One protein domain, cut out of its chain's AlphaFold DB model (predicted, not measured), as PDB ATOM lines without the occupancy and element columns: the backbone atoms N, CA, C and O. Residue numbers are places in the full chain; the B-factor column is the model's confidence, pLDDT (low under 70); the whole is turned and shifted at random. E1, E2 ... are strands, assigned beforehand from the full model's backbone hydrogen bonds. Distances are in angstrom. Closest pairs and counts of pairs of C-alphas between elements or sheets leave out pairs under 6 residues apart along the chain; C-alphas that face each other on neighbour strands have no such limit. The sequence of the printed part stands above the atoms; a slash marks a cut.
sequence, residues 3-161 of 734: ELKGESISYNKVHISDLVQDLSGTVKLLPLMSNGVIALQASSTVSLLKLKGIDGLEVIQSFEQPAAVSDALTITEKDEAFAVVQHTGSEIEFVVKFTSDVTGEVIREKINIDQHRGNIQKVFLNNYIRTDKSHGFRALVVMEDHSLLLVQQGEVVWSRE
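AT A GLANCE: This is residues 3 to 161 of the 734 residues of the protein "ER membrane protein complex subunit 1" of Oryza sativa subsp. japonica (UniProt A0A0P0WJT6). Three four-stranded antiparallel sheets follow one another as a stack, partly face to face, and a small hairpin, E1 and E2, sticks out at one end with residues 4 to 9. The first two sheets, E3 to E6 and E7 to E10, meet over a smaller area with strands nearly aligned; the second and third, E7 to E10 and E11 to E14, meet more fully with strands crossed. The printed part has 159 residues, with no named helix and fourteen named strands, E1 to E14 in chain order; the class is all strand. It is compact, with a radius of gyration of the C-alphas of 17.1 A, and spans 54 by 42 by 23 A, only just flat.

IN THESE COORDINATES: E1, residues 3 to 5, begins with C-alpha 3 at (286.474, 235.542, 416.003), and E2 is residues 8 to 11. E3 is residues 28 to 32, E4 37 to 41, E5 45 to 51, 19.0 A long, and E6 57 to 64, 19.7 A, which bends by 61 degrees at residue 60. E7 is residues 67 to 69, E8 80 to 88, 25.6 A, E9 91 to 98, 23.0 A, and E10 107 to 112. E11, residues 120 to 129, is 26.7 A long, E12, 135 to 143, 25.6 A, and E13 is 147 to 152. E14, residues 155 to 161, ends with C-alpha 161 at (327.136, 244.412, 393.957).

HOW THE PARTS SIT: E1 and E2 form a hairpin, with N 3 and O 10 at 2.9 A. E3 E4 E5 E6 is a meander, each strand the antiparallel neighbour of the one before; N 30 and O 39 are 2.9 A apart, N 40 and O 47 2.8 A, N 48 and O 61 2.8 A. It faces the meander E7 E8 E9 E10, their strands at 8 degrees; the closest C-alphas of E5 and E7 are those of Val 46 and Ala 67, 6.7 A. In the second meander N 68 and O 85 are 2.9 A apart, N 84 and O 95 2.8 A, N 94 and O 109 2.8 A. It faces the meander E11 E12 E13 E14, their strands at 52 degrees; the closest C-alphas of E8 and E11 are those of Ala 83 and Leu 125, 6.4 A. There N 124 and O 140 are 2.8 A apart, N 141 and O 149 2.8 A, N 148 and O 160 2.8 A.

THE WHOLE: The two C-alphas farthest apart, those of Glu 7 and Asp 114, are 56.7 A from each other. The printed part has no cut. The link E2 to E3, residues 12 to 27, is long. The mean pLDDT of the printed part is 79.0; 39 residues are under 70, among them 3 to 13 and 15 to 27.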
ATOM      1  N   GLU A   3     286.954 234.808 414.830       47.25
ATOM      2  CA  GLU A   3     286.474 235.542 416.003       47.25
ATOM      3  C   GLU A   3     286.337 234.566 417.183       47.25
ATOM      4  O   GLU A   3     285.741 233.494 417.053       47.25
ATOM      5  N   LEU A   4     286.911 234.938 418.328       48.78
ATOM      6  CA  LEU A   4     286.806 234.199 419.585       48.78
ATOM      7  C   LEU A   4     285.705 234.841 420.437       48.78
ATOM      8  O   LEU A   4     285.924 235.877 421.063       48.78
ATOM      9  N   LYS A   5     284.515 234.230 420.456       48.56
ATOM     10  CA  LYS A   5     283.416 234.603 421.361       48.56
ATOM     11  C   LYS A   5     283.244 233.496 422.403       48.56
ATOM     12  O   LYS A   5     282.634 232.461 422.132       48.56
ATOM     13  N   GLY A   6     283.790 233.715 423.601       65.88
ATOM     14  CA  GLY A   6     283.767 232.722 424.685       65.88
ATOM     15  C   GLY A   6     284.537 231.445 424.318       65.88
ATOM     16  O   GLY A   6     285.647 231.533 423.806       65.88
ATOM     17  N   GLU A   7     283.946 230.266 424.546       51.62
ATOM     18  CA  GLU A   7     284.514 228.951 424.173       51.62
ATOM     19  C   GLU A   7     284.251 228.546 422.705       51.62
ATOM     20  O   GLU A   7     284.614 227.447 422.289       51.62
ATOM     21  N   SER A   8     283.620 229.408 421.897       48.84
ATOM     22  CA  SER A   8     283.272 229.100 420.503       48.84
ATOM     23  C   SER A   8     284.091 229.916 419.502       48.84
ATOM     24  O   SER A   8     284.219 231.137 419.618       48.84
ATOM     25  N   ILE A   9     284.653 229.221 418.508       59.09
ATOM     26  CA  ILE A   9     285.436 229.802 417.414       59.09
ATOM     27  C   ILE A   9     284.527 229.920 416.187       59.09
ATOM     28  O   ILE A   9     284.182 228.908 415.577       59.09
ATOM     29  N   SER A  10     284.160 231.139 415.797       57.19
ATOM     30  CA  SER A  10     283.464 231.395 414.528       57.19
ATOM     31  C   SER A  10     284.464 231.853 413.470       57.19
ATOM     32  O   SER A  10     285.217 232.801 413.704       57.19
ATOM     33  N   TYR A  11     284.481 231.199 412.303       62.78
ATOM     34  CA  TYR A  11     285.353 231.579 411.192       62.78
ATOM     35  C   TYR A  11     284.566 231.924 409.925       62.78
ATOM     36  O   TYR A  11     283.625 231.230 409.552       62.78
ATOM     37  N   ASN A  12     284.989 232.989 409.242       68.25
ATOM     38  CA  ASN A  12     284.468 233.402 407.941       68.25
ATOM     39  C   ASN A  12     285.528 233.145 406.854       68.25
ATOM     40  O   ASN A  12     286.692 233.552 407.013       68.25
ATOM     41  N   LYS A  13     285.149 232.432 405.785       68.38
ATOM     42  CA  LYS A  13     286.032 232.049 404.672       68.38
ATOM     43  C   LYS A  13     285.785 232.988 403.496       68.38
ATOM     44  O   LYS A  13     284.699 232.997 402.936       68.38
ATOM     45  N   VAL A  14     286.813 233.739 403.115       71.81
ATOM     46  CA  VAL A  14     286.787 234.621 401.942       71.81
ATOM     47  C   VAL A  14     287.587 233.951 400.832       71.81
ATOM     48  O   VAL A  14     288.723 233.529 401.059       71.81
ATOM     49  N   HIS A  15     286.989 233.813 399.652       69.81
ATOM     50  CA  HIS A  15     287.679 233.288 398.482       69.81
ATOM     51  C   HIS A  15     288.477 234.412 397.811       69.81
ATOM     52  O   HIS A  15     287.946 235.469 397.494       69.81
ATOM     53  N   ILE A  16     289.776 234.187 397.595       69.69
ATOM     54  CA  ILE A  16     290.676 235.177 396.980       69.69
ATOM     55  C   ILE A  16     290.253 235.486 395.528       69.69
ATOM     56  O   ILE A  16     290.438 236.610 395.067       69.69
ATOM     57  N   SER A  17     289.620 234.522 394.845       66.19
ATOM     58  CA  SER A  17     289.019 234.678 393.507       66.19
ATOM     59  C   SER A  17     287.989 235.787 393.411       66.19
ATOM     60  O   SER A  17     287.804 236.352 392.339       66.19
ATOM     61  N   ASP A  18     287.348 236.119 394.526       67.31
ATOM     62  CA  ASP A  18     286.288 237.120 394.554       67.31
ATOM     63  C   ASP A  18     286.872 238.537 394.713       67.31
ATOM     64  O   ASP A  18     286.165 239.525 394.537       67.31
ATOM     65  N   LEU A  19     288.171 238.640 395.035       67.38
ATOM     66  CA  LEU A  19     288.884 239.890 395.312       67.38
ATOM     67  C   LEU A  19     289.882 240.265 394.211       67.38
ATOM     68  O   LEU A  19     290.076 241.447 393.943       67.38
ATOM     69  N   VAL A  20     290.530 239.283 393.579       65.06
ATOM     70  CA  VAL A  20     291.557 239.508 392.549       65.06
ATOM     71  C   VAL A  20     291.199 238.700 391.305       65.06
ATOM     72  O   VAL A  20     291.132 237.475 391.359       65.06
ATOM     73  N   GLN A  21     290.966 239.388 390.184       59.03
ATOM     74  CA  GLN A  21     290.458 238.776 388.947       59.03
ATOM     75  C   GLN A  21     291.511 237.940 388.186       59.03
ATOM     76  O   GLN A  21     291.136 237.012 387.478       59.03
ATOM     77  N   ASP A  22     292.812 238.194 388.391       60.12
ATOM     78  CA  ASP A  22     293.923 237.501 387.713       60.12
ATOM     79  C   ASP A  22     294.762 236.642 388.677       60.12
ATOM     80  O   ASP A  22     295.864 237.002 389.094       60.12
ATOM     81  N   LEU A  23     294.254 235.459 389.032       57.56
ATOM     82  CA  LEU A  23     294.946 234.488 389.898       57.56
ATOM     83  C   LEU A  23     295.641 233.374 389.102       57.56
ATOM     84  O   LEU A  23     295.549 232.196 389.445       57.56
ATOM     85  N   SER A  24     296.324 233.713 388.009       55.56
ATOM     86  CA  SER A  24     297.057 232.711 387.226       55.56
ATOM     87  C   SER A  24     298.393 232.353 387.893       55.56
ATOM     88  O   SER A  24     299.411 232.978 387.631       55.56
ATOM     89  N   GLY A  25     298.422 231.345 388.769       61.19
ATOM     90  CA  GLY A  25     299.665 230.824 389.364       61.19
ATOM     91  C   GLY A  25     299.648 230.745 390.892       61.19
ATOM     92  O   GLY A  25     298.592 230.705 391.518       61.19
ATOM     93  N   THR A  26     300.830 230.677 391.505       63.69
ATOM     94  CA  THR A  26     300.995 230.604 392.963       63.69
ATOM     95  C   THR A  26     300.788 231.972 393.611       63.69
ATOM     96  O   THR A  26     301.469 232.943 393.297       63.69
ATOM     97  N   VAL A  27     299.847 232.041 394.553       69.25
ATOM     98  CA  VAL A  27     299.564 233.252 395.331       69.25
ATOM     99  C   VAL A  27     300.382 233.214 396.613       69.25
ATOM    100  O   VAL A  27     300.305 232.244 397.372       69.25
ATOM    101  N   LYS A  28     301.153 234.269 396.874       75.75
ATOM    102  CA  LYS A  28     301.979 234.382 398.076       75.75
ATOM    103  C   LYS A  28     301.436 235.474 398.991       75.75
ATOM    104  O   LYS A  28     301.235 236.611 398.572       75.75
ATOM    105  N   LEU A  29     301.218 235.123 400.256       75.81
ATOM    106  CA  LEU A  29     300.938 236.100 401.305       75.81
ATOM    107  C   LEU A  29     302.261 236.772 401.703       75.81
ATOM    108  O   LEU A  29     303.220 236.083 402.063       75.81
ATOM    109  N   LEU A  30     302.322 238.093 401.593       74.19
ATOM    110  CA  LEU A  30     303.441 238.913 402.055       74.19
ATOM    111  C   LEU A  30     303.235 239.288 403.545       74.19
ATOM    112  O   LEU A  30     302.199 238.930 404.116       74.19
ATOM    113  N   PRO A  31     304.225 239.917 404.212       66.38
ATOM    114  CA  PRO A  31     304.219 240.141 405.657       66.38
ATOM    115  C   PRO A  31     302.924 240.784 406.160       66.38
ATOM    116  O   PRO A  31     302.381 241.699 405.537       66.38
ATOM    117  N   LEU A  32     302.430 240.287 407.296       63.16
ATOM    118  CA  LEU A  32     301.258 240.840 407.963       63.16
ATOM    119  C   LEU A  32     301.645 242.176 408.603       63.16
ATOM    120  O   LEU A  32     302.517 242.210 409.469       63.16
ATOM    121  N   MET A  33     300.995 243.259 408.191       68.00
ATOM    122  CA  MET A  33     301.173 244.569 408.812       68.00
ATOM    123  C   MET A  33     300.180 244.716 409.972       68.00
ATOM    124  O   MET A  33     299.115 244.080 409.971       68.00
ATOM    125  N   SER A  34     300.488 245.548 410.971       62.81
ATOM    126  CA  SER A  34     299.509 245.859 412.021       62.81
ATOM    127  C   SER A  34     298.243 246.511 411.434       62.81
ATOM    128  O   SER A  34     298.185 246.902 410.267       62.81
ATOM    129  N   ASN A  35     297.181 246.602 412.241       65.50
ATOM    130  CA  ASN A  35     295.880 247.153 411.837       65.50
ATOM    131  C   ASN A  35     295.165 246.384 410.704       65.50
ATOM    132  O   ASN A  35     294.265 246.918 410.056       65.50
ATOM    133  N   GLY A  36     295.517 245.109 410.495       68.69
ATOM    134  CA  GLY A  36     294.793 244.210 409.593       68.69
ATOM    135  C   GLY A  36     295.058 244.457 408.105       68.69
ATOM    136  O   GLY A  36     294.229 244.091 407.274       68.69
ATOM    137  N   VAL A  37     296.184 245.083 407.752       76.62
ATOM    138  CA  VAL A  37     296.599 245.250 406.354       76.62
ATOM    139  C   VAL A  37     297.453 244.057 405.924       76.62
ATOM    140  O   VAL A  37     298.369 243.631 406.628       76.62
ATOM    141  N   ILE A  38     297.129 243.492 404.766       79.62
ATOM    142  CA  ILE A  38     297.771 242.305 404.207       79.62
ATOM    143  C   ILE A  38     298.155 242.606 402.764       79.62
ATOM    144  O   ILE A  38     297.319 243.042 401.976       79.62
ATOM    145  N   ALA A  39     299.402 242.335 402.397       80.81
ATOM    146  CA  ALA A  39     299.823 242.365 401.005       80.81
ATOM    147  C   ALA A  39     299.682 240.963 400.390       80.81
ATOM    148  O   ALA A  39     300.171 239.967 400.928       80.81
ATOM    149  N   LEU A  40     298.996 240.884 399.254       80.94
ATOM    150  CA  LEU A  40     298.817 239.662 398.483       80.94
ATOM    151  C   LEU A  40     299.580 239.785 397.167       80.94
ATOM    152  O   LEU A  40     299.297 240.673 396.366       80.94
ATOM    153  N   GLN A  41     300.520 238.878 396.931       78.25
ATOM    154  CA  GLN A  41     301.255 238.795 395.677       78.25
ATOM    155  C   GLN A  41     300.633 237.714 394.782       78.25
ATOM    156  O   GLN A  41     300.697 236.526 395.104       78.25
ATOM    157  N   ALA A  42     300.036 238.136 393.668       74.44
ATOM    158  CA  ALA A  42     299.618 237.279 392.558       74.44
ATOM    159  C   ALA A  42     300.674 237.315 391.432       74.44
ATOM    160  O   ALA A  42     301.708 237.966 391.567       74.44
ATOM    161  N   SER A  43     300.445 236.610 390.323       67.88
ATOM    162  CA  SER A  43     301.400 236.525 389.203       67.88
ATOM    163  C   SER A  43     301.529 237.805 388.374       67.88
ATOM    164  O   SER A  43     302.554 238.021 387.732       67.88
ATOM    165  N   SER A  44     300.492 238.645 388.363       71.00
ATOM    166  CA  SER A  44     300.446 239.898 387.599       71.00
ATOM    167  C   SER A  44     300.396 241.141 388.481       71.00
ATOM    168  O   SER A  44     300.817 242.214 388.054       71.00
ATOM    169  N   THR A  45     299.908 241.014 389.717       80.31
ATOM    170  CA  THR A  45     299.629 242.155 390.594       80.31
ATOM    171  C   THR A  45     300.032 241.891 392.039       80.31
ATOM    172  O   THR A  45     300.034 240.757 392.523       80.31
ATOM    173  N   VAL A  46     300.369 242.963 392.752       81.81
ATOM    174  CA  VAL A  46     300.476 242.988 394.211       81.81
ATOM    175  C   VAL A  46     299.324 243.831 394.738       81.81
ATOM    176  O   VAL A  46     299.252 245.024 394.463       81.81
ATOM    177  N   SER A  47     298.403 243.213 395.472       82.88
ATOM    178  CA  SER A  47     297.211 243.878 396.004       82.88
ATOM    179  C   SER A  47     297.325 244.075 397.512       82.88
ATOM    180  O   SER A  47     297.626 243.135 398.247       82.88
ATOM    181  N   LEU A  48     297.064 245.294 397.978       83.06
ATOM    182  CA  LEU A  48     296.930 245.620 399.393       83.06
ATOM    183  C   LEU A  48     295.477 245.422 399.821       83.06
ATOM    184  O   LEU A  48     294.564 246.070 399.306       83.06
ATOM    185  N   LEU A  49     295.280 244.531 400.783       81.94
ATOM    186  CA  LEU A  49     293.997 244.194 401.376       81.94
ATOM    187  C   LEU A  49     293.930 244.775 402.787       81.94
ATOM    188  O   LEU A  49     294.896 244.667 403.540       81.94
ATOM    189  N   LYS A  50     292.789 245.332 403.186       80.81
ATOM    190  CA  LYS A  50     292.538 245.731 404.579       80.81
ATOM    191  C   LYS A  50     291.375 244.951 405.157       80.81
ATOM    192  O   LYS A  50     290.349 244.745 404.510       80.81
ATOM    193  N   LEU A  51     291.557 244.517 406.396       76.25
ATOM    194  CA  LEU A  51     290.531 243.860 407.184       76.25
ATOM    195  C   LEU A  51     289.439 244.865 407.558       76.25
ATOM    196  O   LEU A  51     289.704 245.872 408.218       76.25
ATOM    197  N   LYS A  52     288.196 244.559 407.193       72.44
ATOM    198  CA  LYS A  52     287.016 245.345 407.560       72.44
ATOM    199  C   LYS A  52     286.250 244.637 408.678       72.44
ATOM    200  O   LYS A  52     285.136 244.162 408.489       72.44
ATOM    201  N   GLY A  53     286.885 244.492 409.843       66.94
ATOM    202  CA  GLY A  53     286.302 243.748 410.965       66.94
ATOM    203  C   GLY A  53     285.998 242.284 410.603       66.94
ATOM    204  O   GLY A  53     286.882 241.563 410.150       66.94
ATOM    205  N   ILE A  54     284.756 241.839 410.810       59.91
ATOM    206  CA  ILE A  54     284.304 240.450 410.570       59.91
ATOM    207  C   ILE A  54     283.702 240.283 409.152       59.91
ATOM    208  O   ILE A  54     283.571 239.158 408.658       59.91
ATOM    209  N   ASP A  55     283.405 241.399 408.475       59.41
ATOM    210  CA  ASP A  55     282.604 241.457 407.242       59.41
ATOM    211  C   ASP A  55     283.394 241.129 405.962       59.41
ATOM    212  O   ASP A  55     282.797 240.933 404.906       59.41
ATOM    213  N   GLY A  56     284.727 241.014 406.039       68.50
ATOM    214  CA  GLY A  56     285.562 240.552 404.927       68.50
ATOM    215  C   GLY A  56     286.881 241.309 404.753       68.50
ATOM    216  O   GLY A  56     287.339 242.037 405.637       68.50
ATOM    217  N   LEU A  57     287.507 241.091 403.596       75.69
ATOM    218  CA  LEU A  57     288.715 241.778 403.129       75.69
ATOM    219  C   LEU A  57     288.329 242.726 401.990       75.69
ATOM    220  O   LEU A  57     287.566 242.337 401.111       75.69
ATOM    221  N   GLU A  58     288.868 243.941 401.995       79.75
ATOM    222  CA  GLU A  58     288.662 244.934 400.934       79.75
ATOM    223  C   GLU A  58     289.995 245.223 400.235       79.75
ATOM    224  O   GLU A  58     291.006 245.444 400.908       79.75
ATOM    225  N   VAL A  59     290.012 245.207 398.898       79.38
ATOM    226  CA  VAL A  59     291.176 245.628 398.102       79.38
ATOM    227  C   VAL A  59     291.231 247.149 398.116       79.38
ATOM    228  O   VAL A  59     290.339 247.803 397.585       79.38
ATOM    229  N   ILE A  60     292.275 247.715 398.719       78.50
ATOM    230  CA  ILE A  60     292.474 249.170 398.754       78.50
ATOM    231  C   ILE A  60     293.147 249.639 397.471       78.50
ATOM    232  O   ILE A  60     292.737 250.625 396.864       78.50
ATOM    233  N   GLN A  61     294.225 248.959 397.092       80.19
ATOM    234  CA  GLN A  61     295.051 249.347 395.961       80.19
ATOM    235  C   GLN A  61     295.765 248.126 395.404       80.19
ATOM    236  O   GLN A  61     296.231 247.272 396.160       80.19
ATOM    237  N   SER A  62     295.891 248.083 394.085       80.44
ATOM    238  CA  SER A  62     296.661 247.072 393.373       80.44
ATOM    239  C   SER A  62     297.774 247.749 392.586       80.44
ATOM    240  O   SER A  62     297.570 248.806 391.991       80.44
ATOM    241  N   PHE A  63     298.947 247.131 392.604       80.50
ATOM    242  CA  PHE A  63     300.130 247.539 391.858       80.50
ATOM    243  C   PHE A  63     300.448 246.464 390.825       80.50
ATOM    244  O   PHE A  63     300.365 245.269 391.126       80.50
ATOM    245  N   GLU A  64     300.803 246.867 389.610       79.88
ATOM    246  CA  GLU A  64     301.253 245.935 388.576       79.88
ATOM    247  C   GLU A  64     302.668 245.430 388.900       79.88
ATOM    248  O   GLU A  64     303.504 246.165 389.429       79.88
ATOM    249  N   GLN A  65     302.950 244.154 388.626       72.69
ATOM    250  CA  GLN A  65     304.296 243.610 388.805       72.69
ATOM    251  C   GLN A  65     305.260 244.082 387.703       72.69
ATOM    252  O   GLN A  65     304.849 244.188 386.547       72.69
ATOM    253  N   PRO A  66     306.562 244.272 388.013       77.75
ATOM    254  CA  PRO A  66     307.249 243.869 389.243       77.75
ATOM    255  C   PRO A  66     307.201 244.936 390.350       77.75
ATOM    256  O   PRO A  66     307.700 246.050 390.191       77.75
ATOM    257  N   ALA A  67     306.645 244.548 391.503       83.25
ATOM    258  CA  ALA A  67     306.536 245.377 392.697       83.25
ATOM    259  C   ALA A  67     306.859 244.562 393.957       83.25
ATOM    260  O   ALA A  67     306.552 243.368 394.030       83.25
ATOM    261  N   ALA A  68     307.453 245.214 394.952       84.81
ATOM    262  CA  ALA A  68     307.779 244.630 396.247       84.81
ATOM    263  C   ALA A  68     307.271 245.521 397.383       84.81
ATOM    264  O   ALA A  68     307.252 246.748 397.277       84.81
ATOM    265  N   VAL A  69     306.869 244.885 398.482       86.88
ATOM    266  CA  VAL A  69     306.334 245.552 399.672       86.88
ATOM    267  C   VAL A  69     307.252 245.241 400.849       86.88
ATOM    268  O   VAL A  69     307.636 244.084 401.029       86.88
ATOM    269  N   SER A  70     307.637 246.265 401.611       87.44
ATOM    270  CA  SER A  70     308.477 246.098 402.796       87.44
ATOM    271  C   SER A  70     307.690 245.560 403.987       87.44
ATOM    272  O   SER A  70     306.467 245.689 404.057       87.44
ATOM    273  N   ASP A  71     308.417 245.044 404.976       84.81
ATOM    274  CA  ASP A  71     307.875 244.876 406.322       84.81
ATOM    275  C   ASP A  71     307.427 246.232 406.898       84.81
ATOM    276  O   ASP A  71     307.923 247.296 406.494       84.81
ATOM    277  N   ALA A  72     306.480 246.190 407.837       84.00
ATOM    278  CA  ALA A  72     306.016 247.375 408.540       84.00
ATOM    279  C   ALA A  72     307.059 247.840 409.569       84.00
ATOM    280  O   ALA A  72     307.597 247.050 410.346       84.00
ATOM    281  N   LEU A  73     307.335 249.141 409.575       85.31
ATOM    282  CA  LEU A  73     308.235 249.816 410.499       85.31
ATOM    283  C   LEU A  73     307.417 250.621 411.510       85.31
ATOM    284  O   LEU A  73     306.704 251.553 411.139       85.31
ATOM    285  N   THR A  74     307.562 250.305 412.795       84.81
ATOM    286  CA  THR A  74     306.943 251.053 413.896       84.81
ATOM    287  C   THR A  74     307.566 252.440 414.029       84.81
ATOM    288  O   THR A  74     308.767 252.559 414.275       84.81
ATOM    289  N   ILE A  75     306.757 253.492 413.888       81.00
ATOM    290  CA  ILE A  75     307.206 254.888 414.018       81.00
ATOM    291  C   ILE A  75     306.771 255.460 415.363       81.00
ATOM    292  O   ILE A  75     307.570 256.092 416.052       81.00
ATOM    293  N   THR A  76     305.524 255.209 415.752       76.00
ATOM    294  CA  THR A  76     304.981 255.522 417.080       76.00
ATOM    295  C   THR A  76     304.269 254.289 417.642       76.00
ATOM    296  O   THR A  76     304.072 253.312 416.927       76.00
ATOM    297  N   GLU A  77     303.831 254.321 418.906       67.31
ATOM    298  CA  GLU A  77     303.047 253.224 419.510       67.31
ATOM    299  C   GLU A  77     301.728 252.915 418.771       67.31
ATOM    300  O   GLU A  77     301.094 251.900 419.052       67.31
ATOM    301  N   LYS A  78     301.285 253.793 417.857       67.25
ATOM    302  CA  LYS A  78     300.008 253.676 417.137       67.25
ATOM    303  C   LYS A  78     300.126 253.687 415.611       67.25
ATOM    304  O   LYS A  78     299.171 253.275 414.959       67.25
ATOM    305  N   ASP A  79     301.260 254.123 415.060       78.25
ATOM    306  CA  ASP A  79     301.473 254.231 413.615       78.25
ATOM    307  C   ASP A  79     302.686 253.418 413.154       78.25
ATOM    308  O   ASP A  79     303.817 253.600 413.622       78.25
ATOM    309  N   GLU A  80     302.444 252.573 412.157       85.31
ATOM    310  CA  GLU A  80     303.471 251.889 411.381       85.31
ATOM    311  C   GLU A  80     303.492 252.444 409.956       85.31
ATOM    312  O   GLU A  80     302.448 252.818 409.417       85.31
ATOM    313  N   ALA A  81     304.664 252.468 409.326       86.69
ATOM    314  CA  ALA A  81     304.789 252.738 407.898       86.69
ATOM    315  C   ALA A  81     305.377 251.548 407.156       86.69
ATOM    316  O   ALA A  81     306.209 250.815 407.681       86.69
ATOM    317  N   PHE A  82     304.991 251.402 405.901       87.19
ATOM    318  CA  PHE A  82     305.564 250.433 404.982       87.19
ATOM    319  C   PHE A  82     305.844 251.109 403.643       87.19
ATOM    320  O   PHE A  82     305.235 252.124 403.292       87.19
ATOM    321  N   ALA A  83     306.785 250.544 402.900       87.81
ATOM    322  CA  ALA A  83     307.130 250.994 401.568       87.81
ATOM    323  C   ALA A  83     306.603 250.022 400.515       87.81
ATOM    324  O   ALA A  83     306.704 248.802 400.663       87.81
ATOM    325  N   VAL A  84     306.088 250.579 399.428       87.56
ATOM    326  CA  VAL A  84     305.806 249.875 398.183       87.56
ATOM    327  C   VAL A  84     306.763 250.412 397.139       87.56
ATOM    328  O   VAL A  84     306.889 251.623 396.962       87.56
ATOM    329  N   VAL A  85     307.457 249.505 396.466       86.31
ATOM    330  CA  VAL A  85     308.438 249.849 395.444       86.31
ATOM    331  C   VAL A  85     308.046 249.138 394.168       86.31
ATOM    332  O   VAL A  85     308.005 247.909 394.138       86.31
ATOM    333  N   GLN A  86     307.721 249.910 393.136       87.12
ATOM    334  CA  GLN A  86     307.239 249.385 391.860       87.12
ATOM    335  C   GLN A  86     308.103 249.862 390.701       87.12
ATOM    336  O   GLN A  86     308.549 251.009 390.678       87.12
ATOM    337  N   HIS A  87     308.312 249.001 389.711       83.44
ATOM    338  CA  HIS A  87     308.908 249.427 388.448       83.44
ATOM    339  C   HIS A  87     307.877 250.155 387.585       83.44
ATOM    340  O   HIS A  87     306.795 249.644 387.321       83.44
ATOM    341  N   THR A  88     308.242 251.334 387.091       80.06
ATOM    342  CA  THR A  88     307.486 252.103 386.096       80.06
ATOM    343  C   THR A  88     308.412 252.407 384.919       80.06
ATOM    344  O   THR A  88     309.104 253.423 384.884       80.06
ATOM    345  N   GLY A  89     308.472 251.491 383.949       77.12
ATOM    346  CA  GLY A  89     309.417 251.588 382.833       77.12
ATOM    347  C   GLY A  89     310.868 251.414 383.298       77.12
ATOM    348  O   GLY A  89     311.214 250.376 383.856       77.12
ATOM    349  N   SER A  90     311.715 252.419 383.055       74.62
ATOM    350  CA  SER A  90     313.116 252.456 383.518       74.62
ATOM    351  C   SER A  90     313.290 253.035 384.923       74.62
ATOM    352  O   SER A  90     314.394 253.031 385.459       74.62
ATOM    353  N   GLU A  91     312.223 253.569 385.510       84.69
ATOM    354  CA  GLU A  91     312.254 254.177 386.835       84.69
ATOM    355  C   GLU A  91     311.626 253.242 387.860       84.69
ATOM    356  O   GLU A  91     310.793 252.387 387.547       84.69
ATOM    357  N   ILE A  92     312.023 253.429 389.107       86.50
ATOM    358  CA  ILE A  92     311.404 252.797 390.254       86.50
ATOM    359  C   ILE A  92     310.669 253.872 391.040       86.50
ATOM    360  O   ILE A  92     311.247 254.896 391.403       86.50
ATOM    361  N   GLU A  93     309.390 253.635 391.302       88.25
ATOM    362  CA  GLU A  93     308.582 254.485 392.161       88.25
ATOM    363  C   GLU A  93     308.591 253.919 393.581       88.25
ATOM    364  O   GLU A  93     308.160 252.790 393.830       88.25
ATOM    365  N   PHE A  94     309.126 254.711 394.503       87.75
ATOM    366  CA  PHE A  94     309.204 254.441 395.928       87.75
ATOM    367  C   PHE A  94     308.080 255.194 396.640       87.75
ATOM    368  O   PHE A  94     308.074 256.428 396.671       87.75
ATOM    369  N   VAL A  95     307.126 254.455 397.208       88.00
ATOM    370  CA  VAL A  95     305.957 255.014 397.896       88.00
ATOM    371  C   VAL A  95     305.941 254.559 399.348       88.00
ATOM    372  O   VAL A  95     305.919 253.361 399.617       88.00
ATOM    373  N   VAL A  96     305.903 255.497 400.294       87.12
ATOM    374  CA  VAL A  96     305.744 255.200 401.728       87.12
ATOM    375  C   VAL A  96     304.320 255.515 402.162       87.12
ATOM    376  O   VAL A  96     303.805 256.600 401.879       87.12
ATOM    377  N   LYS A  97     303.695 254.572 402.868       86.06
ATOM    378  CA  LYS A  97     302.319 254.665 403.372       86.06
ATOM    379  C   LYS A  97     302.275 254.336 404.859       86.06
ATOM    380  O   LYS A  97     303.039 253.490 405.320       86.06
ATOM    381  N   PHE A  98     301.371 254.979 405.595       84.19
ATOM    382  CA  PHE A  98     301.070 254.601 406.976       84.19
ATOM    383  C   PHE A  98     299.983 253.519 407.005       84.19
ATOM    384  O   PHE A  98     299.090 253.494 406.161       84.19
ATOM    385  N   THR A  99     300.016 252.625 407.992       77.00
ATOM    386  CA  THR A  99     298.960 251.615 408.181       77.00
ATOM    387  C   THR A  99     297.643 252.236 408.658       77.00
ATOM    388  O   THR A  99     296.568 251.693 408.385       77.00
ATOM    389  N   SER A 100     297.702 253.389 409.335       73.88
ATOM    390  CA  SER A 100     296.535 254.166 409.767       73.88
ATOM    391  C   SER A 100     295.804 254.829 408.592       73.88
ATOM    392  O   SER A 100     294.577 254.718 408.508       73.88
ATOM    393  N   ASP A 101     296.541 255.410 407.640       75.69
ATOM    394  CA  ASP A 101     296.028 255.974 406.384       75.69
ATOM    395  C   ASP A 101     296.712 255.339 405.163       75.69
ATOM    396  O   ASP A 101     297.710 255.832 404.639       75.69
ATOM    397  N   VAL A 102     296.143 254.223 404.698       68.25
ATOM    398  CA  VAL A 102     296.647 253.466 403.536       68.25
ATOM    399  C   VAL A 102     296.367 254.200 402.211       68.25
ATOM    400  O   VAL A 102     297.028 253.949 401.197       68.25
ATOM    401  N   THR A 103     295.384 255.104 402.200       68.38
ATOM    402  CA  THR A 103     295.023 255.908 401.024       68.38
ATOM    403  C   THR A 103     295.958 257.097 400.822       68.38
ATOM    404  O   THR A 103     296.256 257.432 399.677       68.38
ATOM    405  N   GLY A 104     296.468 257.684 401.905       71.25
ATOM    406  CA  GLY A 104     297.476 258.737 401.875       71.25
ATOM    407  C   GLY A 104     298.861 258.232 401.462       71.25
ATOM    408  O   GLY A 104     299.302 257.151 401.854       71.25
ATOM    409  N   GLU A 105     299.568 259.030 400.665       78.75
ATOM    410  CA  GLU A 105     300.978 258.811 400.334       78.75
ATOM    411  C   GLU A 105     301.827 259.801 401.137       78.75
ATOM    412  O   GLU A 105     301.643 261.013 401.037       78.75
ATOM    413  N   VAL A 106     302.745 259.286 401.957       78.50
ATOM    414  CA  VAL A 106     303.640 260.107 402.792       78.50
ATOM    415  C   VAL A 106     304.785 260.647 401.949       78.50
ATOM    416  O   VAL A 106     305.158 261.813 402.041       78.50
ATOM    417  N   ILE A 107     305.348 259.762 401.130       82.81
ATOM    418  CA  ILE A 107     306.426 260.038 400.191       82.81
ATOM    419  C   ILE A 107     306.106 259.275 398.915       82.81
ATOM    420  O   ILE A 107     305.758 258.097 398.980       82.81
ATOM    421  N   ARG A 108     306.259 259.946 397.775       85.75
ATOM    422  CA  ARG A 108     306.316 259.342 396.446       85.75
ATOM    423  C   ARG A 108     307.547 259.900 395.747       85.75
ATOM    424  O   ARG A 108     307.604 261.089 395.438       85.75
ATOM    425  N   GLU A 109     308.529 259.046 395.521       85.81
ATOM    426  CA  GLU A 109     309.789 259.392 394.870       85.81
ATOM    427  C   GLU A 109     309.981 258.516 393.637       85.81
ATOM    428  O   GLU A 109     309.698 257.321 393.666       85.81
ATOM    429  N   LYS A 110     310.472 259.111 392.549       86.88
ATOM    430  CA  LYS A 110     310.851 258.382 391.338       86.88
ATOM    431  C   LYS A 110     312.362 258.372 391.234       86.88
ATOM    432  O   LYS A 110     312.978 259.435 391.239       86.88
ATOM    433  N   ILE A 111     312.939 257.182 391.156       87.25
ATOM    434  CA  ILE A 111     314.382 256.977 391.088       87.25
ATOM    435  C   ILE A 111     314.715 256.282 389.775       87.25
ATOM    436  O   ILE A 111     314.131 255.255 389.438       87.25
ATOM    437  N   ASN A 112     315.679 256.826 389.041       85.19
ATOM    438  CA  ASN A 112     316.198 256.180 387.843       85.19
ATOM    439  C   ASN A 112     317.158 255.050 388.244       85.19
ATOM    440  O   ASN A 112     318.116 255.291 388.984       85.19
ATOM    441  N   ILE A 113     316.895 253.826 387.782       81.00
ATOM    442  CA  ILE A 113     317.711 252.648 388.099       81.00
ATOM    443  C   ILE A 113     318.218 252.020 386.805       81.00
ATOM    444  O   ILE A 113     317.525 251.958 385.795       81.00
ATOM    445  N   ASP A 114     319.458 251.541 386.856       78.75
ATOM    446  CA  ASP A 114     320.060 250.796 385.760       78.75
ATOM    447  C   ASP A 114     319.253 249.523 385.443       78.75
ATOM    448  O   ASP A 114     318.998 248.689 386.317       78.75
ATOM    449  N   GLN A 115     318.878 249.361 384.174       77.25
ATOM    450  CA  GLN A 115     318.050 248.253 383.689       77.25
ATOM    451  C   GLN A 115     318.736 246.888 383.861       77.25
ATOM    452  O   GLN A 115     318.061 245.862 383.961       77.25
ATOM    453  N   HIS A 116     320.067 246.866 383.967       82.75
ATOM    454  CA  HIS A 116     320.861 245.646 384.127       82.75
ATOM    455  C   HIS A 116     320.776 245.010 385.527       82.75
ATOM    456  O   HIS A 116     321.462 244.021 385.784       82.75
ATOM    457  N   ARG A 117     319.963 245.556 386.444       84.06
ATOM    458  CA  ARG A 117     319.769 245.022 387.808       84.06
ATOM    459  C   ARG A 117     318.570 244.080 387.948       84.06
ATOM    460  O   ARG A 117     318.431 243.401 388.963       84.06
ATOM    461  N   GLY A 118     317.722 244.007 386.923       85.31
ATOM    462  CA  GLY A 118     316.526 243.166 386.932       85.31
ATOM    463  C   GLY A 118     315.404 243.719 387.812       85.31
ATOM    464  O   GLY A 118     315.285 244.930 387.993       85.31
ATOM    465  N   ASN A 119     314.548 242.824 388.310       86.44
ATOM    466  CA  ASN A 119     313.364 243.187 389.097       86.44
ATOM    467  C   ASN A 119     313.695 243.379 390.586       86.44
ATOM    468  O   ASN A 119     314.666 242.831 391.098       86.44
ATOM    469  N   ILE A 120     312.838 244.089 391.321       87.31
ATOM    470  CA  ILE A 120     312.954 244.187 392.782       87.31
ATOM    471  C   ILE A 120     312.502 242.875 393.432       87.31
ATOM    472  O   ILE A 120     311.395 242.398 393.180       87.31
ATOM    473  N   GLN A 121     313.329 242.324 394.319       85.75
ATOM    474  CA  GLN A 121     313.012 241.109 395.070       85.75
ATOM    475  C   GLN A 121     312.483 241.416 396.476       85.75
ATOM    476  O   GLN A 121     311.520 240.789 396.926       85.75
ATOM    477  N   LYS A 122     313.127 242.345 397.196       88.00
ATOM    478  CA  LYS A 122     312.770 242.727 398.572       88.00
ATOM    479  C   LYS A 122     313.096 244.189 398.849       88.00
ATOM    480  O   LYS A 122     313.972 244.768 398.215       88.00
ATOM    481  N   VAL A 123     312.413 244.760 399.837       91.00
ATOM    482  CA  VAL A 123     312.611 246.140 400.285       91.00
ATOM    483  C   VAL A 123     312.586 246.171 401.806       91.00
ATOM    484  O   VAL A 123     311.702 245.576 402.417       91.00
ATOM    485  N   PHE A 124     313.519 246.897 402.410       91.38
ATOM    486  CA  PHE A 124     313.539 247.173 403.843       91.38
ATOM    487  C   PHE A 124     313.447 248.675 404.074       91.38
ATOM    488  O   PHE A 124     314.208 249.443 403.485       91.38
ATOM    489  N   LEU A 125     312.520 249.090 404.934       91.38
ATOM    490  CA  LEU A 125     312.293 250.490 405.268       91.38
ATOM    491  C   LEU A 125     312.986 250.840 406.589       91.38
ATOM    492  O   LEU A 125     312.924 250.084 407.554       91.38
ATOM    493  N   ASN A 126     313.609 252.013 406.643       91.69
ATOM    494  CA  ASN A 126     314.143 252.611 407.860       91.69
ATOM    495  C   ASN A 126     313.704 254.079 407.960       91.69
ATOM    496  O   ASN A 126     313.517 254.740 406.935       91.69
ATOM    497  N   ASN A 127     313.577 254.610 409.175       90.56
ATOM    498  CA  ASN A 127     313.221 256.003 409.420       90.56
ATOM    499  C   ASN A 127     314.360 256.778 410.102       90.56
ATOM    500  O   ASN A 127     315.287 256.221 410.689       90.56
ATOM    501  N   TYR A 128     314.306 258.101 409.999       89.31
ATOM    502  CA  TYR A 128     315.167 259.018 410.737       89.31
ATOM    503  C   TYR A 128     314.424 260.329 411.002       89.31
ATOM    504  O   TYR A 128     313.483 260.673 410.292       89.31
ATOM    505  N   ILE A 129     314.833 261.075 412.026       88.31
ATOM    506  CA  ILE A 129     314.221 262.367 412.361       88.31
ATOM    507  C   ILE A 129     314.997 263.474 411.642       88.31
ATOM    508  O   ILE A 129     316.221 263.567 411.762       88.31
ATOM    509  N   ARG A 130     314.294 264.301 410.868       85.94
ATOM    510  CA  ARG A 130     314.848 265.469 410.171       85.94
ATOM    511  C   ARG A 130     314.989 266.658 411.131       85.94
ATOM    512  O   ARG A 130     314.480 266.655 412.250       85.94
ATOM    513  N   THR A 131     315.681 267.706 410.691       88.00
ATOM    514  CA  THR A 131     315.908 268.930 411.487       88.00
ATOM    515  C   THR A 131     314.621 269.680 411.834       88.00
ATOM    516  O   THR A 131     314.556 270.343 412.866       88.00
ATOM    517  N   ASP A 132     313.581 269.535 411.014       87.31
ATOM    518  CA  ASP A 132     312.232 270.071 411.224       87.31
ATOM    519  C   ASP A 132     311.356 269.187 412.138       87.31
ATOM    520  O   ASP A 132     310.168 269.461 412.299       87.31
ATOM    521  N   LYS A 133     311.933 268.143 412.754       83.00
ATOM    522  CA  LYS A 133     311.248 267.105 413.548       83.00
ATOM    523  C   LYS A 133     310.268 266.232 412.756       83.00
ATOM    524  O   LYS A 133     309.531 265.463 413.370       83.00
ATOM    525  N   SER A 134     310.265 266.302 411.425       84.06
ATOM    526  CA  SER A 134     309.513 265.360 410.591       84.06
ATOM    527  C   SER A 134     310.261 264.030 410.438       84.06
ATOM    528  O   SER A 134     311.473 263.937 410.668       84.06
ATOM    529  N   HIS A 135     309.538 262.984 410.043       84.06
ATOM    530  CA  HIS A 135     310.129 261.682 409.742       84.06
ATOM    531  C   HIS A 135     310.615 261.644 408.289       84.06
ATOM    532  O   HIS A 135     309.844 261.848 407.354       84.06
ATOM    533  N   GLY A 136     311.906 261.379 408.101       87.25
ATOM    534  CA  GLY A 136     312.488 260.977 406.826       87.25
ATOM    535  C   GLY A 136     312.578 259.457 406.728       87.25
ATOM    536  O   GLY A 136     312.636 258.765 407.747       87.25
ATOM    537  N   PHE A 137     312.624 258.945 405.501       89.88
ATOM    538  CA  PHE A 137     312.688 257.512 405.226       89.88
ATOM    539  C   PHE A 137     313.878 257.170 404.334       89.88
ATOM    540  O   PHE A 137     314.300 257.966 403.494       89.88
ATOM    541  N   ARG A 138     314.429 255.975 404.545       91.56
ATOM    542  CA  ARG A 138     315.440 255.343 403.695       91.56
ATOM    543  C   ARG A 138     314.963 253.948 403.354       91.56
ATOM    544  O   ARG A 138     314.420 253.268 404.223       91.56
ATOM    545  N   ALA A 139     315.226 253.509 402.136       91.25
ATOM    546  CA  ALA A 139     314.901 252.158 401.720       91.25
ATOM    547  C   ALA A 139     316.139 251.424 401.233       91.25
ATOM    548  O   ALA A 139     316.880 251.927 400.392       91.25
ATOM    549  N   LEU A 140     316.350 250.228 401.771       93.69
ATOM    550  CA  LEU A 140     317.306 249.274 401.237       93.69
ATOM    551  C   LEU A 140     316.553 248.344 400.285       93.69
ATOM    552  O   LEU A 140     315.696 247.571 400.713       93.69
ATOM    553  N   VAL A 141     316.863 248.440 398.998       91.62
ATOM    554  CA  VAL A 141     316.240 247.655 397.932       91.62
ATOM    555  C   VAL A 141     317.185 246.522 397.539       91.62
ATOM    556  O   VAL A 141     318.361 246.757 397.264       91.62
ATOM    557  N   VAL A 142     316.661 245.296 397.530       92.19
ATOM    558  CA  VAL A 142     317.352 244.091 397.058       92.19
ATOM    559  C   VAL A 142     316.835 243.754 395.669       92.19
ATOM    560  O   VAL A 142     315.638 243.507 395.488       92.19
ATOM    561  N   MET A 143     317.743 243.738 394.703       90.25
ATOM    562  CA  MET A 143     317.455 243.487 393.294       90.25
ATOM    563  C   MET A 143     317.599 241.994 392.942       90.25
ATOM    564  O   MET A 143     318.200 241.217 393.685       90.25
ATOM    565  N   GLU A 144     317.043 241.588 391.799       87.69
ATOM    566  CA  GLU A 144     317.071 240.216 391.267       87.69
ATOM    567  C   GLU A 144     318.500 239.703 391.041       87.69
ATOM    568  O   GLU A 144     318.787 238.536 391.288       87.69
ATOM    569  N   ASP A 145     319.413 240.585 390.640       87.94
ATOM    570  CA  ASP A 145     320.834 240.283 390.452       87.94
ATOM    571  C   ASP A 145     321.646 240.172 391.759       87.94
ATOM    572  O   ASP A 145     322.877 240.078 391.725       87.94
ATOM    573  N   HIS A 146     320.964 240.197 392.907       90.75
ATOM    574  CA  HIS A 146     321.532 240.268 394.252       90.75
ATOM    575  C   HIS A 146     322.329 241.554 394.530       90.75
ATOM    576  O   HIS A 146     323.173 241.568 395.426       90.75
ATOM    577  N   SER A 147     322.087 242.643 393.796       92.38
ATOM    578  CA  SER A 147     322.616 243.958 394.165       92.38
ATOM    579  C   SER A 147     321.760 244.637 395.240       92.38
ATOM    580  O   SER A 147     320.547 244.426 395.343       92.38
ATOM    581  N   LEU A 148     322.417 245.449 396.068       93.94
ATOM    582  CA  LEU A 148     321.811 246.238 397.133       93.94
ATOM    583  C   LEU A 148     321.895 247.721 396.789       93.94
ATOM    584  O   LEU A 148     322.975 248.239 396.496       93.94
ATOM    585  N   LEU A 149     320.763 248.410 396.884       93.12
ATOM    586  CA  LEU A 149     320.661 249.847 396.658       93.12
ATOM    587  C   LEU A 149     320.119 250.512 397.917       93.12
ATOM    588  O   LEU A 149     319.062 250.119 398.413       93.12
ATOM    589  N   LEU A 150     320.811 251.534 398.423       93.50
ATOM    590  CA  LEU A 150     320.245 252.401 399.452       93.50
ATOM    591  C   LEU A 150     319.679 253.657 398.802       93.50
ATOM    592  O   LEU A 150     320.420 254.482 398.270       93.50
ATOM    593  N   VAL A 151     318.365 253.807 398.897       90.69
ATOM    594  CA  VAL A 151     317.617 254.949 398.381       90.69
ATOM    595  C   VAL A 151     317.285 255.905 399.520       90.69
ATOM    596  O   VAL A 151     316.821 255.491 400.590       90.69
ATOM    597  N   GLN A 152     317.509 257.193 399.283       88.88
ATOM    598  CA  GLN A 152     317.126 258.272 400.183       88.88
ATOM    599  C   GLN A 152     316.826 259.535 399.368       88.88
ATOM    600  O   GLN A 152     317.667 259.964 398.586       88.88
ATOM    601  N   GLN A 153     315.686 260.184 399.627       85.75
ATOM    602  CA  GLN A 153     315.356 261.506 399.067       85.75
ATOM    603  C   GLN A 153     315.398 261.555 397.529       85.75
ATOM    604  O   GLN A 153     315.875 262.526 396.946       85.75
ATOM    605  N   GLY A 154     314.913 260.505 396.867       84.44
ATOM    606  CA  GLY A 154     314.858 260.404 395.408       84.44
ATOM    607  C   GLY A 154     316.179 260.031 394.734       84.44
ATOM    608  O   GLY A 154     316.210 259.914 393.512       84.44
ATOM    609  N   GLU A 155     317.252 259.798 395.495       88.62
ATOM    610  CA  GLU A 155     318.562 259.419 394.960       88.62
ATOM    611  C   GLU A 155     319.062 258.083 395.526       88.62
ATOM    612  O   GLU A 155     318.742 257.676 396.649       88.62
ATOM    613  N   VAL A 156     319.890 257.394 394.735       90.56
ATOM    614  CA  VAL A 156     320.641 256.215 395.182       90.56
ATOM    615  C   VAL A 156     321.912 256.699 395.879       90.56
ATOM    616  O   VAL A 156     322.853 257.146 395.229       90.56
ATOM    617  N   VAL A 157     321.950 256.596 397.209       92.25
ATOM    618  CA  VAL A 157     323.082 257.044 398.042       92.25
ATOM    619  C   VAL A 157     324.315 256.183 397.794       92.25
ATOM    620  O   VAL A 157     325.434 256.686 397.709       92.25
ATOM    621  N   TRP A 158     324.114 254.871 397.701       93.56
ATOM    622  CA  TRP A 158     325.146 253.922 397.310       93.56
ATOM    623  C   TRP A 158     324.525 252.679 396.677       93.56
ATOM    624  O   TRP A 158     323.374 252.323 396.942       93.56
ATOM    625  N   SER A 159     325.330 252.018 395.849       92.44
ATOM    626  CA  SER A 159     325.045 250.723 395.237       92.44
ATOM    627  C   SER A 159     326.148 249.745 395.621       92.44
ATOM    628  O   SER A 159     327.325 250.118 395.657       92.44
ATOM    629  N   ARG A 160     325.770 248.506 395.926       93.25
ATOM    630  CA  ARG A 160     326.692 247.427 396.273       93.25
ATOM    631  C   ARG A 160     326.324 246.159 395.508       93.25
ATOM    632  O   ARG A 160     325.188 245.699 395.546       93.25
ATOM    633  N   GLU A 161     327.303 245.588 394.819       92.81
ATOM    634  CA  GLU A 161     327.136 244.412 393.957       92.81
ATOM    635  C   GLU A 161     327.426 243.113 394.723       92.81
ATOM    636  O   GLU A 161     328.471 242.489 394.534       92.81
TER     637      GLU A 161